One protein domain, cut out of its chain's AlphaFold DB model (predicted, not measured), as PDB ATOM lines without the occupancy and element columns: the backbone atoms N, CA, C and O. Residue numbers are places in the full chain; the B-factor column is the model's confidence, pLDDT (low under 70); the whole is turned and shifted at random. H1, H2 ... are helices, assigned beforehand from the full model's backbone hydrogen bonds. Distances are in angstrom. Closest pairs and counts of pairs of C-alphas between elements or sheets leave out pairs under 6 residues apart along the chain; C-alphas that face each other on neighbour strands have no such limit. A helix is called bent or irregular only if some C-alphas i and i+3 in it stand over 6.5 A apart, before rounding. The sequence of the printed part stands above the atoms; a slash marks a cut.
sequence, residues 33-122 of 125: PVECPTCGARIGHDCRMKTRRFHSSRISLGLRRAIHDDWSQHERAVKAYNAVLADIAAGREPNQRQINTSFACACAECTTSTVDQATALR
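What this domain is: This is residues 33 to 122 of the 125 residues of an uncharacterized protein of Mycobacterium sp. OK889 (UniProt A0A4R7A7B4). One long helix, H1, runs along most of a rod; beyond its first residue lies a loosely wound stretch, residues 33 to 56, with no named element. Past the last residue of H1 the backbone folds back through the short helix H2, which packs on H1, and then turns again into H3, which runs beside the later half of H1 with a gap between them. Between the two ends, residues 61 to 69 of H1 stand free. The printed part has 90 residues with three named helices, in the order H1, H2, H3, and no named strand: all helix. It is extended, with a radius of gyration of the C-alphas of 21.1 A and spans of 67 by 18 by 15 A.

Where its parts are: The printed part begins with C-alpha 33 at (-0.266, 64.326, -9.259). H1, residues 57 to 89, begins with C-alpha 57 at (-12.833, 61.526, -13.001) and is 47.6 A long from first to last C-alpha. H2, residues 96 to 102, measures 9.9 A. H3, residues 108 to 120, measures 19.2 A and ends with C-alpha 120 at (6.154, 27.369, 7.861). H3 is irregular: C-alphas 112 and 115 are 7.4 A apart.

How they stand to each other: H1 touches H2 with residues 76 to 84 alone; their closest C-alphas, those of Ala 77 and Ser 102, are 4.1 A apart. They run opposite ways at a steep tilt of 51 degrees. H1 and H3 are close but not clearly touching, with their closest C-alphas, those of His 74 and Cys 110, 7.5 A apart. They run the same way at a shallow tilt of 19 degrees. H2 and H3 are near each other, with 6 pairs of C-alphas within 10 A. Every O i to N i+4 pair is within hydrogen-bond range in H1 and H2, and 7 of 9 are in H3.

The domain as a whole: The C-alphas farthest apart, those of Met 49 and Gly 91, are 66.8 A apart. The printed part has no cut. The link from H1 to H2 is short, and that from H2 to H3 is tight. The mean pLDDT of the printed part is 81.7; residues 33 to 61 and residue 64 are under 70.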
ATOM      1  N   PRO A  33      -0.256  62.935  -8.834       55.62
ATOM      2  CA  PRO A  33      -0.266  64.326  -9.259       55.62
ATOM      3  C   PRO A  33      -0.260  64.375 -10.789       55.62
ATOM      4  O   PRO A  33       0.787  64.398 -11.428       55.62
ATOM      5  N   VAL A  34      -1.446  64.339 -11.392       60.84
ATOM      6  CA  VAL A  34      -1.625  64.469 -12.838       60.84
ATOM      7  C   VAL A  34      -2.027  65.907 -13.129       60.84
ATOM      8  O   VAL A  34      -3.101  66.357 -12.724       60.84
ATOM      9  N   GLU A  35      -1.160  66.636 -13.828       66.00
ATOM     10  CA  GLU A  35      -1.473  67.979 -14.312       66.00
ATOM     11  C   GLU A  35      -2.520  67.931 -15.430       66.00
ATOM     12  O   GLU A  35      -2.652  66.949 -16.168       66.00
ATOM     13  N   CYS A  36      -3.279  69.016 -15.583       64.62
ATOM     14  CA  CYS A  36      -4.186  69.160 -16.709       64.62
ATOM     15  C   CYS A  36      -3.420  69.091 -18.039       64.62
ATOM     16  O   CYS A  36      -2.647  70.006 -18.311       64.62
ATOM     17  N   PRO A  37      -3.701  68.127 -18.939       64.38
ATOM     18  CA  PRO A  37      -2.993  68.024 -20.215       64.38
ATOM     19  C   PRO A  37      -3.303  69.198 -21.155       64.38
ATOM     20  O   PRO A  37      -2.652  69.364 -22.176       64.38
ATOM     21  N   THR A  38      -4.314  70.012 -20.834       63.81
ATOM     22  CA  THR A  38      -4.707  71.188 -21.619       63.81
ATOM     23  C   THR A  38      -4.118  72.490 -21.077       63.81
ATOM     24  O   THR A  38      -3.888  73.408 -21.854       63.81
ATOM     25  N   CYS A  39      -3.919  72.621 -19.759       69.88
ATOM     26  CA  CYS A  39      -3.524  73.907 -19.163       69.88
ATOM     27  C   CYS A  39      -2.508  73.832 -18.013       69.88
ATOM     28  O   CYS A  39      -2.225  74.862 -17.407       69.88
ATOM     29  N   GLY A  40      -1.998  72.646 -17.669       68.25
ATOM     30  CA  GLY A  40      -1.009  72.456 -16.600       68.25
ATOM     31  C   GLY A  40      -1.531  72.682 -15.175       68.25
ATOM     32  O   GLY A  40      -0.759  72.664 -14.224       68.25
ATOM     33  N   ALA A  41      -2.836  72.918 -14.985       69.00
ATOM     34  CA  ALA A  41      -3.406  73.090 -13.650       69.00
ATOM     35  C   ALA A  41      -3.211  71.823 -12.797       69.00
ATOM     36  O   ALA A  41      -3.507  70.714 -13.251       69.00
ATOM     37  N   ARG A  42      -2.738  72.006 -11.558       64.94
ATOM     38  CA  ARG A  42      -2.584  70.940 -10.556       64.94
ATOM     39  C   ARG A  42      -3.945  70.470 -10.022       64.94
ATOM     40  O   ARG A  42      -4.938  71.194 -10.107       64.94
ATOM     41  N   ILE A  43      -3.977  69.271  -9.435       60.34
ATOM     42  CA  ILE A  43      -5.157  68.725  -8.738       60.34
ATOM     43  C   ILE A  43      -5.669  69.715  -7.681       60.34
ATOM     44  O   ILE A  43      -4.883  70.370  -7.002       60.34
ATOM     45  N   GLY A  44      -6.994  69.841  -7.568       59.47
ATOM     46  CA  GLY A  44      -7.654  70.761  -6.635       59.47
ATOM     47  C   GLY A  44      -7.786  72.203  -7.140       59.47
ATOM     48  O   GLY A  44      -8.526  72.985  -6.540       59.47
ATOM     49  N   HIS A  45      -7.149  72.546  -8.267       62.03
ATOM     50  CA  HIS A  45      -7.242  73.866  -8.884       62.03
ATOM     51  C   HIS A  45      -8.210  73.893 -10.072       62.03
ATOM     52  O   HIS A  45      -8.492  72.885 -10.734       62.03
ATOM     53  N   ASP A  46      -8.723  75.087 -10.348       61.28
ATOM     54  CA  ASP A  46      -9.586  75.319 -11.495       61.28
ATOM     55  C   ASP A  46      -8.783  75.231 -12.795       61.28
ATOM     56  O   ASP A  46      -7.700  75.806 -12.940       61.28
ATOM     57  N   CYS A  47      -9.321  74.484 -13.760       65.81
ATOM     58  CA  CYS A  47      -8.775  74.468 -15.108       65.81
ATOM     59  C   CYS A  47      -8.964  75.859 -15.722       65.81
ATOM     60  O   CYS A  47     -10.073  76.388 -15.747       65.81
ATOM     61  N   ARG A  48      -7.900  76.449 -16.278       62.06
ATOM     62  CA  ARG A  48      -7.993  77.771 -16.927       62.06
ATOM     63  C   ARG A  48      -8.867  77.763 -18.189       62.06
ATOM     64  O   ARG A  48      -9.324  78.814 -18.613       62.06
ATOM     65  N   MET A  49      -9.093  76.587 -18.782       64.88
ATOM     66  CA  MET A  49      -9.764  76.414 -20.082       64.88
ATOM     67  C   MET A  49     -11.188  75.854 -19.984       64.88
ATOM     68  O   MET A  49     -12.003  76.046 -20.881       64.88
ATOM     69  N   LYS A  50     -11.507  75.135 -18.909       57.88
ATOM     70  CA  LYS A  50     -12.860  74.666 -18.598       57.88
ATOM     71  C   LYS A  50     -13.150  75.226 -17.224       57.88
ATOM     72  O   LYS A  50     -12.407  74.910 -16.316       57.88
ATOM     73  N   THR A  51     -14.191  76.027 -17.055       57.56
ATOM     74  CA  THR A  51     -14.582  76.733 -15.815       57.56
ATOM     75  C   THR A  51     -14.964  75.814 -14.630       57.56
ATOM     76  O   THR A  51     -15.839  76.132 -13.830       57.56
ATOM     77  N   ARG A  52     -14.353  74.628 -14.523       55.34
ATOM     78  CA  ARG A  52     -14.539  73.596 -13.504       55.34
ATOM     79  C   ARG A  52     -13.176  73.019 -13.107       55.34
ATOM     80  O   ARG A  52     -12.255  72.960 -13.926       55.34
ATOM     81  N   ARG A  53     -13.073  72.530 -11.869       55.75
ATOM     82  CA  ARG A  53     -11.876  71.848 -11.351       55.75
ATOM     83  C   ARG A  53     -11.412  70.730 -12.282       55.75
ATOM     84  O   ARG A  53     -12.219  69.908 -12.729       55.75
ATOM     85  N   PHE A  54     -10.109  70.691 -12.565       52.19
ATOM     86  CA  PHE A  54      -9.507  69.614 -13.345       52.19
ATOM     87  C   PHE A  54      -9.406  68.347 -12.490       52.19
ATOM     88  O   PHE A  54      -8.404  68.103 -11.831       52.19
ATOM     89  N   HIS A  55     -10.467  67.546 -12.462       59.38
ATOM     90  CA  HIS A  55     -10.429  66.190 -11.923       59.38
ATOM     91  C   HIS A  55     -10.643  65.249 -13.108       59.38
ATOM     92  O   HIS A  55     -11.727  65.225 -13.698       59.38
ATOM     93  N   SER A  56      -9.628  64.478 -13.499       60.78
ATOM     94  CA  SER A  56      -9.806  63.396 -14.469       60.78
ATOM     95  C   SER A  56     -10.593  62.270 -13.792       60.78
ATOM     96  O   SER A  56     -10.044  61.268 -13.351       60.78
ATOM     97  N   SER A  57     -11.916  62.437 -13.702       62.75
ATOM     98  CA  SER A  57     -12.833  61.526 -13.001       62.75
ATOM     99  C   SER A  57     -12.607  60.055 -13.361       62.75
ATOM    100  O   SER A  57     -12.711  59.187 -12.498       62.75
ATOM    101  N   ARG A  58     -12.229  59.782 -14.617       63.22
ATOM    102  CA  ARG A  58     -11.849  58.457 -15.116       63.22
ATOM    103  C   ARG A  58     -10.542  57.925 -14.517       63.22
ATOM    104  O   ARG A  58     -10.513  56.762 -14.131       63.22
ATOM    105  N   ILE A  59      -9.491  58.742 -14.418       62.75
ATOM    106  CA  ILE A  59      -8.212  58.349 -13.798       62.75
ATOM    107  C   ILE A  59      -8.413  58.167 -12.293       62.75
ATOM    108  O   ILE A  59      -8.028  57.136 -11.754       62.75
ATOM    109  N   SER A  60      -9.114  59.091 -11.625       65.94
ATOM    110  CA  SER A  60      -9.446  58.957 -10.199       65.94
ATOM    111  C   SER A  60     -10.318  57.729  -9.908       65.94
ATOM    112  O   SER A  60     -10.237  57.149  -8.829       65.94
ATOM    113  N   LEU A  61     -11.190  57.328 -10.839       69.19
ATOM    114  CA  LEU A  61     -11.964  56.090 -10.724       69.19
ATOM    115  C   LEU A  61     -11.090  54.851 -10.952       69.19
ATOM    116  O   LEU A  61     -11.212  53.891 -10.200       69.19
ATOM    117  N   GLY A  62     -10.215  54.875 -11.960       71.31
ATOM    118  CA  GLY A  62      -9.273  53.790 -12.235       71.31
ATOM    119  C   GLY A  62      -8.333  53.533 -11.060       71.31
ATOM    120  O   GLY A  62      -8.186  52.393 -10.639       71.31
ATOM    121  N   LEU A  63      -7.792  54.596 -10.465       70.75
ATOM    122  CA  LEU A  63      -6.930  54.505  -9.290       70.75
ATOM    123  C   LEU A  63      -7.681  53.974  -8.064       70.75
ATOM    124  O   LEU A  63      -7.181  53.088  -7.383       70.75
ATOM    125  N   ARG A  64      -8.915  54.443  -7.816       69.06
ATOM    126  CA  ARG A  64      -9.758  53.898  -6.737       69.06
ATOM    127  C   ARG A  64     -10.027  52.407  -6.906       69.06
ATOM    128  O   ARG A  64      -9.996  51.683  -5.920       69.06
ATOM    129  N   ARG A  65     -10.279  51.955  -8.138       75.56
ATOM    130  CA  ARG A  65     -10.450  50.527  -8.436       75.56
ATOM    131  C   ARG A  65      -9.164  49.754  -8.171       75.56
ATOM    132  O   ARG A  65      -9.223  48.772  -7.457       75.56
ATOM    133  N   ALA A  66      -8.023  50.242  -8.655       78.44
ATOM    134  CA  ALA A  66      -6.736  49.588  -8.433       78.44
ATOM    135  C   ALA A  66      -6.391  49.459  -6.939       78.44
ATOM    136  O   ALA A  66      -6.033  48.375  -6.500       78.44
ATOM    137  N   ILE A  67      -6.570  50.527  -6.150       79.94
ATOM    138  CA  ILE A  67      -6.345  50.504  -4.693       79.94
ATOM    139  C   ILE A  67      -7.294  49.513  -4.011       79.94
ATOM    140  O   ILE A  67      -6.874  48.721  -3.174       79.94
ATOM    141  N   HIS A  68      -8.578  49.538  -4.373       79.44
ATOM    142  CA  HIS A  68      -9.558  48.607  -3.822       79.44
ATOM    143  C   HIS A  68      -9.239  47.150  -4.191       79.44
ATOM    144  O   HIS A  68      -9.376  46.256  -3.357       79.44
ATOM    145  N   ASP A  69      -8.828  46.900  -5.433       84.50
ATOM    146  CA  ASP A  69      -8.476  45.572  -5.925       84.50
ATOM    147  C   ASP A  69      -7.210  45.043  -5.241       84.50
ATOM    148  O   ASP A  69      -7.179  43.865  -4.888       84.50
ATOM    149  N   ASP A  70      -6.213  45.900  -5.005       82.25
ATOM    150  CA  ASP A  70      -4.994  45.567  -4.256       82.25
ATOM    151  C   ASP A  70      -5.317  45.215  -2.796       82.25
ATOM    152  O   ASP A  70      -4.980  44.127  -2.326       82.25
ATOM    153  N   TRP A  71      -6.104  46.055  -2.113       87.00
ATOM    154  CA  TRP A  71      -6.576  45.779  -0.752       87.00
ATOM    155  C   TRP A  71      -7.385  44.477  -0.671       87.00
ATOM    156  O   TRP A  71      -7.155  43.633   0.194       87.00
ATOM    157  N   SER A  72      -8.287  44.255  -1.630       88.44
ATOM    158  CA  SER A  72      -9.081  43.023  -1.708       88.44
ATOM    159  C   SER A  72      -8.209  41.784  -1.940       88.44
ATOM    160  O   SER A  72      -8.539  40.694  -1.472       88.44
ATOM    161  N   GLN A  73      -7.113  41.904  -2.695       89.50
ATOM    162  CA  GLN A  73      -6.149  40.816  -2.874       89.50
ATOM    163  C   GLN A  73      -5.392  40.524  -1.580       89.50
ATOM    164  O   GLN A  73      -5.279  39.352  -1.217       89.50
ATOM    165  N   HIS A  74      -4.947  41.562  -0.873       93.31
ATOM    166  CA  HIS A  74      -4.292  41.431   0.423       93.31
ATOM    167  C   HIS A  74      -5.192  40.719   1.446       93.31
ATOM    168  O   HIS A  74      -4.802  39.689   1.997       93.31
ATOM    169  N   GLU A  75      -6.439  41.169   1.621       95.06
ATOM    170  CA  GLU A  75      -7.387  40.531   2.547       95.06
ATOM    171  C   GLU A  75      -7.632  39.053   2.212       95.06
ATOM    172  O   GLU A  75      -7.695  38.200   3.104       95.06
ATOM    173  N   ARG A  76      -7.748  38.717   0.918       95.44
ATOM    174  CA  ARG A  76      -7.910  37.325   0.477       95.44
ATOM    175  C   ARG A  76      -6.688  36.471   0.802       95.44
ATOM    176  O   ARG A  76      -6.871  35.342   1.254       95.44
ATOM    177  N   ALA A  77      -5.481  36.990   0.586       95.81
ATOM    178  CA  ALA A  77      -4.240  36.282   0.880       95.81
ATOM    179  C   ALA A  77      -4.092  36.012   2.385       95.81
ATOM    180  O   ALA A  77      -3.898  34.865   2.788       95.81
ATOM    181  N   VAL A  78      -4.305  37.031   3.225       95.12
ATOM    182  CA  VAL A  78      -4.254  36.903   4.691       95.12
ATOM    183  C   VAL A  78      -5.297  35.906   5.195       95.12
ATOM    184  O   VAL A  78      -4.992  35.023   5.997       95.12
ATOM    185  N   LYS A  79      -6.536  35.986   4.695       96.88
ATOM    186  CA  LYS A  79      -7.597  35.042   5.071       96.88
ATOM    187  C   LYS A  79      -7.257  33.606   4.671       96.88
ATOM    188  O   LYS A  79      -7.537  32.689   5.441       96.88
ATOM    189  N   ALA A  80      -6.676  33.407   3.490       97.12
ATOM    190  CA  ALA A  80      -6.262  32.090   3.025       97.12
ATOM    191  C   ALA A  80      -5.130  31.518   3.890       97.12
ATOM    192  O   ALA A  80      -5.221  30.367   4.305       97.12
ATOM    193  N   TYR A  81      -4.133  32.334   4.236       96.25
ATOM    194  CA  TYR A  81      -3.045  31.923   5.122       96.25
ATOM    195  C   TYR A  81      -3.563  31.500   6.503       96.25
ATOM    196  O   TYR A  81      -3.237  30.423   6.997       96.25
ATOM    197  N   ASN A  82      -4.459  32.292   7.097       95.94
ATOM    198  CA  ASN A  82      -5.065  31.962   8.387       95.94
ATOM    199  C   ASN A  82      -5.901  30.672   8.336       95.94
ATOM    200  O   ASN A  82      -5.919  29.918   9.306       95.94
ATOM    201  N   ALA A  83      -6.581  30.402   7.218       97.00
ATOM    202  CA  ALA A  83      -7.315  29.153   7.029       97.00
ATOM    203  C   ALA A  83      -6.371  27.940   6.958       97.00
ATOM    204  O   ALA A  83      -6.620  26.946   7.635       97.00
ATOM    205  N   VAL A  84      -5.252  28.063   6.235       97.25
ATOM    206  CA  VAL A  84      -4.195  27.041   6.188       97.25
ATOM    207  C   VAL A  84      -3.658  26.753   7.591       97.25
ATOM    208  O   VAL A  84      -3.604  25.598   8.001       97.25
ATOM    209  N   LEU A  85      -3.329  27.791   8.367       95.56
ATOM    210  CA  LEU A  85      -2.866  27.617   9.748       95.56
ATOM    211  C   LEU A  85      -3.917  26.943  10.640       95.56
ATOM    212  O   LEU A  85      -3.566  26.119  11.483       95.56
ATOM    213  N   ALA A  86      -5.200  27.260  10.455       96.56
ATOM    214  CA  ALA A  86      -6.286  26.635  11.203       96.56
ATOM    215  C   ALA A  86      -6.472  25.149  10.853       96.56
ATOM    216  O   ALA A  86      -6.789  24.352  11.737       96.56
ATOM    217  N   ASP A  87      -6.267  24.762   9.590       96.25
ATOM    218  CA  ASP A  87      -6.271  23.355   9.181       96.25
ATOM    219  C   ASP A  87      -5.103  22.593   9.815       96.25
ATOM    220  O   ASP A  87      -5.336  21.557  10.443       96.25
ATOM    221  N   ILE A  88      -3.888  23.154   9.773       95.25
ATOM    222  CA  ILE A  88      -2.697  22.574  10.420       95.25
ATOM    223  C   ILE A  88      -2.925  22.406  11.926       95.25
ATOM    224  O   ILE A  88      -2.691  21.330  12.474       95.25
ATOM    225  N   ALA A  89      -3.421  23.447  12.600       95.69
ATOM    226  CA  ALA A  89      -3.682  23.415  14.039       95.69
ATOM    227  C   ALA A  89      -4.737  22.365  14.423       95.69
ATOM    228  O   ALA A  89      -4.701  21.820  15.525       95.69
ATOM    229  N   ALA A  90      -5.664  22.060  13.514       96.75
ATOM    230  CA  ALA A  90      -6.667  21.018  13.691       96.75
ATOM    231  C   ALA A  90      -6.203  19.622  13.229       96.75
ATOM    232  O   ALA A  90      -7.007  18.690  13.240       96.75
ATOM    233  N   GLY A  91      -4.944  19.472  12.798       96.06
ATOM    234  CA  GLY A  91      -4.394  18.214  12.289       96.06
ATOM    235  C   GLY A  91      -4.971  17.779  10.938       96.06
ATOM    236  O   GLY A  91      -4.914  16.597  10.605       96.06
ATOM    237  N   ARG A  92      -5.563  18.705  10.175       95.19
ATOM    238  CA  ARG A  92      -6.071  18.452   8.822       95.19
ATOM    239  C   ARG A  92      -5.015  18.793   7.781       95.19
ATOM    240  O   ARG A  92      -4.179  19.671   7.982       95.19
ATOM    241  N   GLU A  93      -5.098  18.119   6.641       94.38
ATOM    242  CA  GLU A  93      -4.308  18.491   5.473       94.38
ATOM    243  C   GLU A  93      -4.788  19.854   4.939       94.38
ATOM    244  O   GLU A  93      -5.995  20.025   4.724       94.38
ATOM    245  N   PRO A  94      -3.891  20.837   4.744       94.31
ATOM    246  CA  PRO A  94      -4.295  22.160   4.301       94.31
ATOM    247  C   PRO A  94      -4.716  22.163   2.834       94.31
ATOM    248  O   PRO A  94      -4.172  21.455   1.989       94.31
ATOM    249  N   ASN A  95      -5.672  23.023   2.496       94.31
ATOM    250  CA  ASN A  95      -6.160  23.121   1.130       94.31
ATOM    251  C   ASN A  95      -5.129  23.790   0.196       94.31
ATOM    252  O   ASN A  95      -4.842  24.981   0.339       94.31
ATOM    253  N   GLN A  96      -4.672  23.081  -0.844       94.69
ATOM    254  CA  GLN A  96      -3.686  23.607  -1.803       94.69
ATOM    255  C   GLN A  96      -4.102  24.928  -2.467       94.69
ATOM    256  O   GLN A  96      -3.275  25.802  -2.721       94.69
ATOM    257  N   ARG A  97      -5.397  25.124  -2.741       95.94
ATOM    258  CA  ARG A  97      -5.892  26.385  -3.308       95.94
ATOM    259  C   ARG A  97      -5.689  27.543  -2.335       95.94
ATOM    260  O   ARG A  97      -5.408  28.655  -2.776       95.94
ATOM    261  N   GLN A  98      -5.852  27.299  -1.038       96.00
ATOM    262  CA  GLN A  98      -5.619  28.310  -0.010       96.00
ATOM    263  C   GLN A  98      -4.126  28.598   0.148       96.00
ATOM    264  O   GLN A  98      -3.778  29.773   0.192       96.00
ATOM    265  N   ILE A  99      -3.262  27.576   0.096       95.44
ATOM    266  CA  ILE A  99      -1.799  27.758   0.049       95.44
ATOM    267  C   ILE A  99      -1.415  28.645  -1.144       95.44
ATOM    268  O   ILE A  99      -0.769  29.673  -0.987       95.44
ATOM    269  N   ASN A 100      -1.890  28.334  -2.351       95.31
ATOM    270  CA  ASN A 100      -1.586  29.163  -3.523       95.31
ATOM    271  C   ASN A 100      -2.140  30.594  -3.384       95.31
ATOM    272  O   ASN A 100      -1.529  31.551  -3.854       95.31
ATOM    273  N   THR A 101      -3.297  30.757  -2.734       95.75
ATOM    274  CA  THR A 101      -3.918  32.071  -2.520       95.75
ATOM    275  C   THR A 101      -3.173  32.897  -1.468       95.75
ATOM    276  O   THR A 101      -3.113  34.116  -1.621       95.75
ATOM    277  N   SER A 102      -2.576  32.286  -0.436       95.31
ATOM    278  CA  SER A 102      -1.797  33.027   0.570       95.31
ATOM    279  C   SER A 102      -0.558  33.692  -0.024       95.31
ATOM    280  O   SER A 102      -0.185  34.774   0.416       95.31
ATOM    281  N   PHE A 103       0.016  33.109  -1.080       94.31
ATOM    282  CA  PHE A 103       1.163  33.670  -1.805       94.31
ATOM    283  C   PHE A 103       0.785  34.568  -2.997       94.31
ATOM    284  O   PHE A 103       1.661  35.014  -3.733       94.31
ATOM    285  N   ALA A 104      -0.504  34.842  -3.220       92.62
ATOM    286  CA  ALA A 104      -0.954  35.564  -4.412       92.62
ATOM    287  C   ALA A 104      -0.799  37.095  -4.326       92.62
ATOM    288  O   ALA A 104      -0.872  37.768  -5.353       92.62
ATOM    289  N   CYS A 105      -0.624  37.663  -3.128       91.75
ATOM    290  CA  CYS A 105      -0.490  39.109  -2.946       91.75
ATOM    291  C   CYS A 105       0.985  39.534  -2.947       91.75
ATOM    292  O   CYS A 105       1.793  39.001  -2.191       91.75
ATOM    293  N   ALA A 106       1.317  40.538  -3.763       88.00
ATOM    294  CA  ALA A 106       2.671  41.076  -3.905       88.00
ATOM    295  C   ALA A 106       2.866  42.439  -3.209       88.00
ATOM    296  O   ALA A 106       3.809  43.164  -3.528       88.00
ATOM    297  N   CYS A 107       1.986  42.816  -2.272       86.50
ATOM    298  CA  CYS A 107       2.162  44.051  -1.507       86.50
ATOM    299  C   CYS A 107       3.377  43.953  -0.562       86.50
ATOM    300  O   CYS A 107       3.889  42.863  -0.283       86.50
ATOM    301  N   ALA A 108       3.848  45.095  -0.052       85.81
ATOM    302  CA  ALA A 108       5.038  45.161   0.803       85.81
ATOM    303  C   ALA A 108       4.942  44.253   2.047       85.81
ATOM    304  O   ALA A 108       5.907  43.580   2.406       85.81
ATOM    305  N   GLU A 109       3.771  44.175   2.679       85.88
ATOM    306  CA  GLU A 109       3.551  43.336   3.865       85.88
ATOM    307  C   GLU A 109       3.596  41.835   3.536       85.88
ATOM    308  O   GLU A 109       4.266  41.049   4.215       85.88
ATOM    309  N   CYS A 110       2.920  41.426   2.457       88.69
ATOM    310  CA  CYS A 110       2.899  40.032   2.020       88.69
ATOM    311  C   CYS A 110       4.283  39.574   1.550       88.69
ATOM    312  O   CYS A 110       4.739  38.503   1.940       88.69
ATOM    313  N   THR A 111       4.995  40.404   0.787       90.38
ATOM    314  CA  THR A 111       6.355  40.090   0.315       90.38
ATOM    315  C   THR A 111       7.363  39.984   1.454       90.38
ATOM    316  O   THR A 111       8.164  39.052   1.463       90.38
ATOM    317  N   THR A 112       7.279  40.860   2.459       90.31
ATOM    318  CA  THR A 112       8.166  40.807   3.634       90.31
ATOM    319  C   THR A 112       7.982  39.511   4.429       90.31
ATOM    320  O   THR A 112       8.957  38.936   4.898       90.31
ATOM    321  N   SER A 113       6.748  39.014   4.540       88.25
ATOM    322  CA  SER A 113       6.438  37.786   5.289       88.25
ATOM    323  C   SER A 113       6.508  36.498   4.455       88.25
ATOM    324  O   SER A 113       6.400  35.406   5.007       88.25
ATOM    325  N   THR A 114       6.716  36.585   3.137       91.75
ATOM    326  CA  THR A 114       6.628  35.430   2.223       91.75
ATOM    327  C   THR A 114       7.619  34.319   2.571       91.75
ATOM    328  O   THR A 114       7.269  33.143   2.494       91.75
ATOM    329  N   VAL A 115       8.844  34.662   2.982       90.81
ATOM    330  CA  VAL A 115       9.872  33.664   3.330       90.81
ATOM    331  C   VAL A 115       9.488  32.887   4.590       90.81
ATOM    332  O   VAL A 115       9.615  31.661   4.617       90.81
ATOM    333  N   ASP A 116       8.961  33.574   5.602       92.19
ATOM    334  CA  ASP A 116       8.511  32.945   6.847       92.19
ATOM    335  C   ASP A 116       7.306  32.035   6.592       92.19
ATOM    336  O   ASP A 116       7.278  30.893   7.051       92.19
ATOM    337  N   GLN A 117       6.349  32.498   5.782       92.19
ATOM    338  CA  GLN A 117       5.195  31.698   5.366       92.19
ATOM    339  C   GLN A 117       5.626  30.453   4.577       92.19
ATOM    340  O   GLN A 117       5.162  29.351   4.864       92.19
ATOM    341  N   ALA A 118       6.543  30.593   3.616       93.25
ATOM    342  CA  ALA A 118       7.056  29.467   2.838       93.25
ATOM    343  C   ALA A 118       7.823  28.466   3.711       93.25
ATOM    344  O   ALA A 118       7.728  27.258   3.510       93.25
ATOM    345  N   THR A 119       8.543  28.956   4.720       93.69
ATOM    346  CA  THR A 119       9.240  28.102   5.685       93.69
ATOM    347  C   THR A 119       8.247  27.330   6.552       93.69
ATOM    348  O   THR A 119       8.392  26.118   6.704       93.69
ATOM    349  N   ALA A 120       7.207  27.998   7.064       90.81
ATOM    350  CA  ALA A 120       6.154  27.369   7.861       90.81
ATOM    351  C   ALA A 120       5.362  26.317   7.068       90.81
ATOM    352  O   ALA A 120       4.948  25.303   7.626       90.81
ATOM    353  N   LEU A 121       5.181  26.542   5.764       93.19
ATOM    354  CA  LEU A 121       4.383  25.685   4.889       93.19
ATOM    355  C   LEU A 121       5.206  24.713   4.036       93.19
ATOM    356  O   LEU A 121       4.638  24.022   3.196       93.19
ATOM    357  N   ARG A 122       6.522  24.602   4.259       93.19
ATOM    358  CA  ARG A 122       7.443  23.822   3.413       93.19
ATOM    359  C   ARG A 122       7.034  22.361   3.196       93.19
ATOM    360  O   ARG A 122       7.380  21.793   2.171       93.19
TER     361      ARG A 122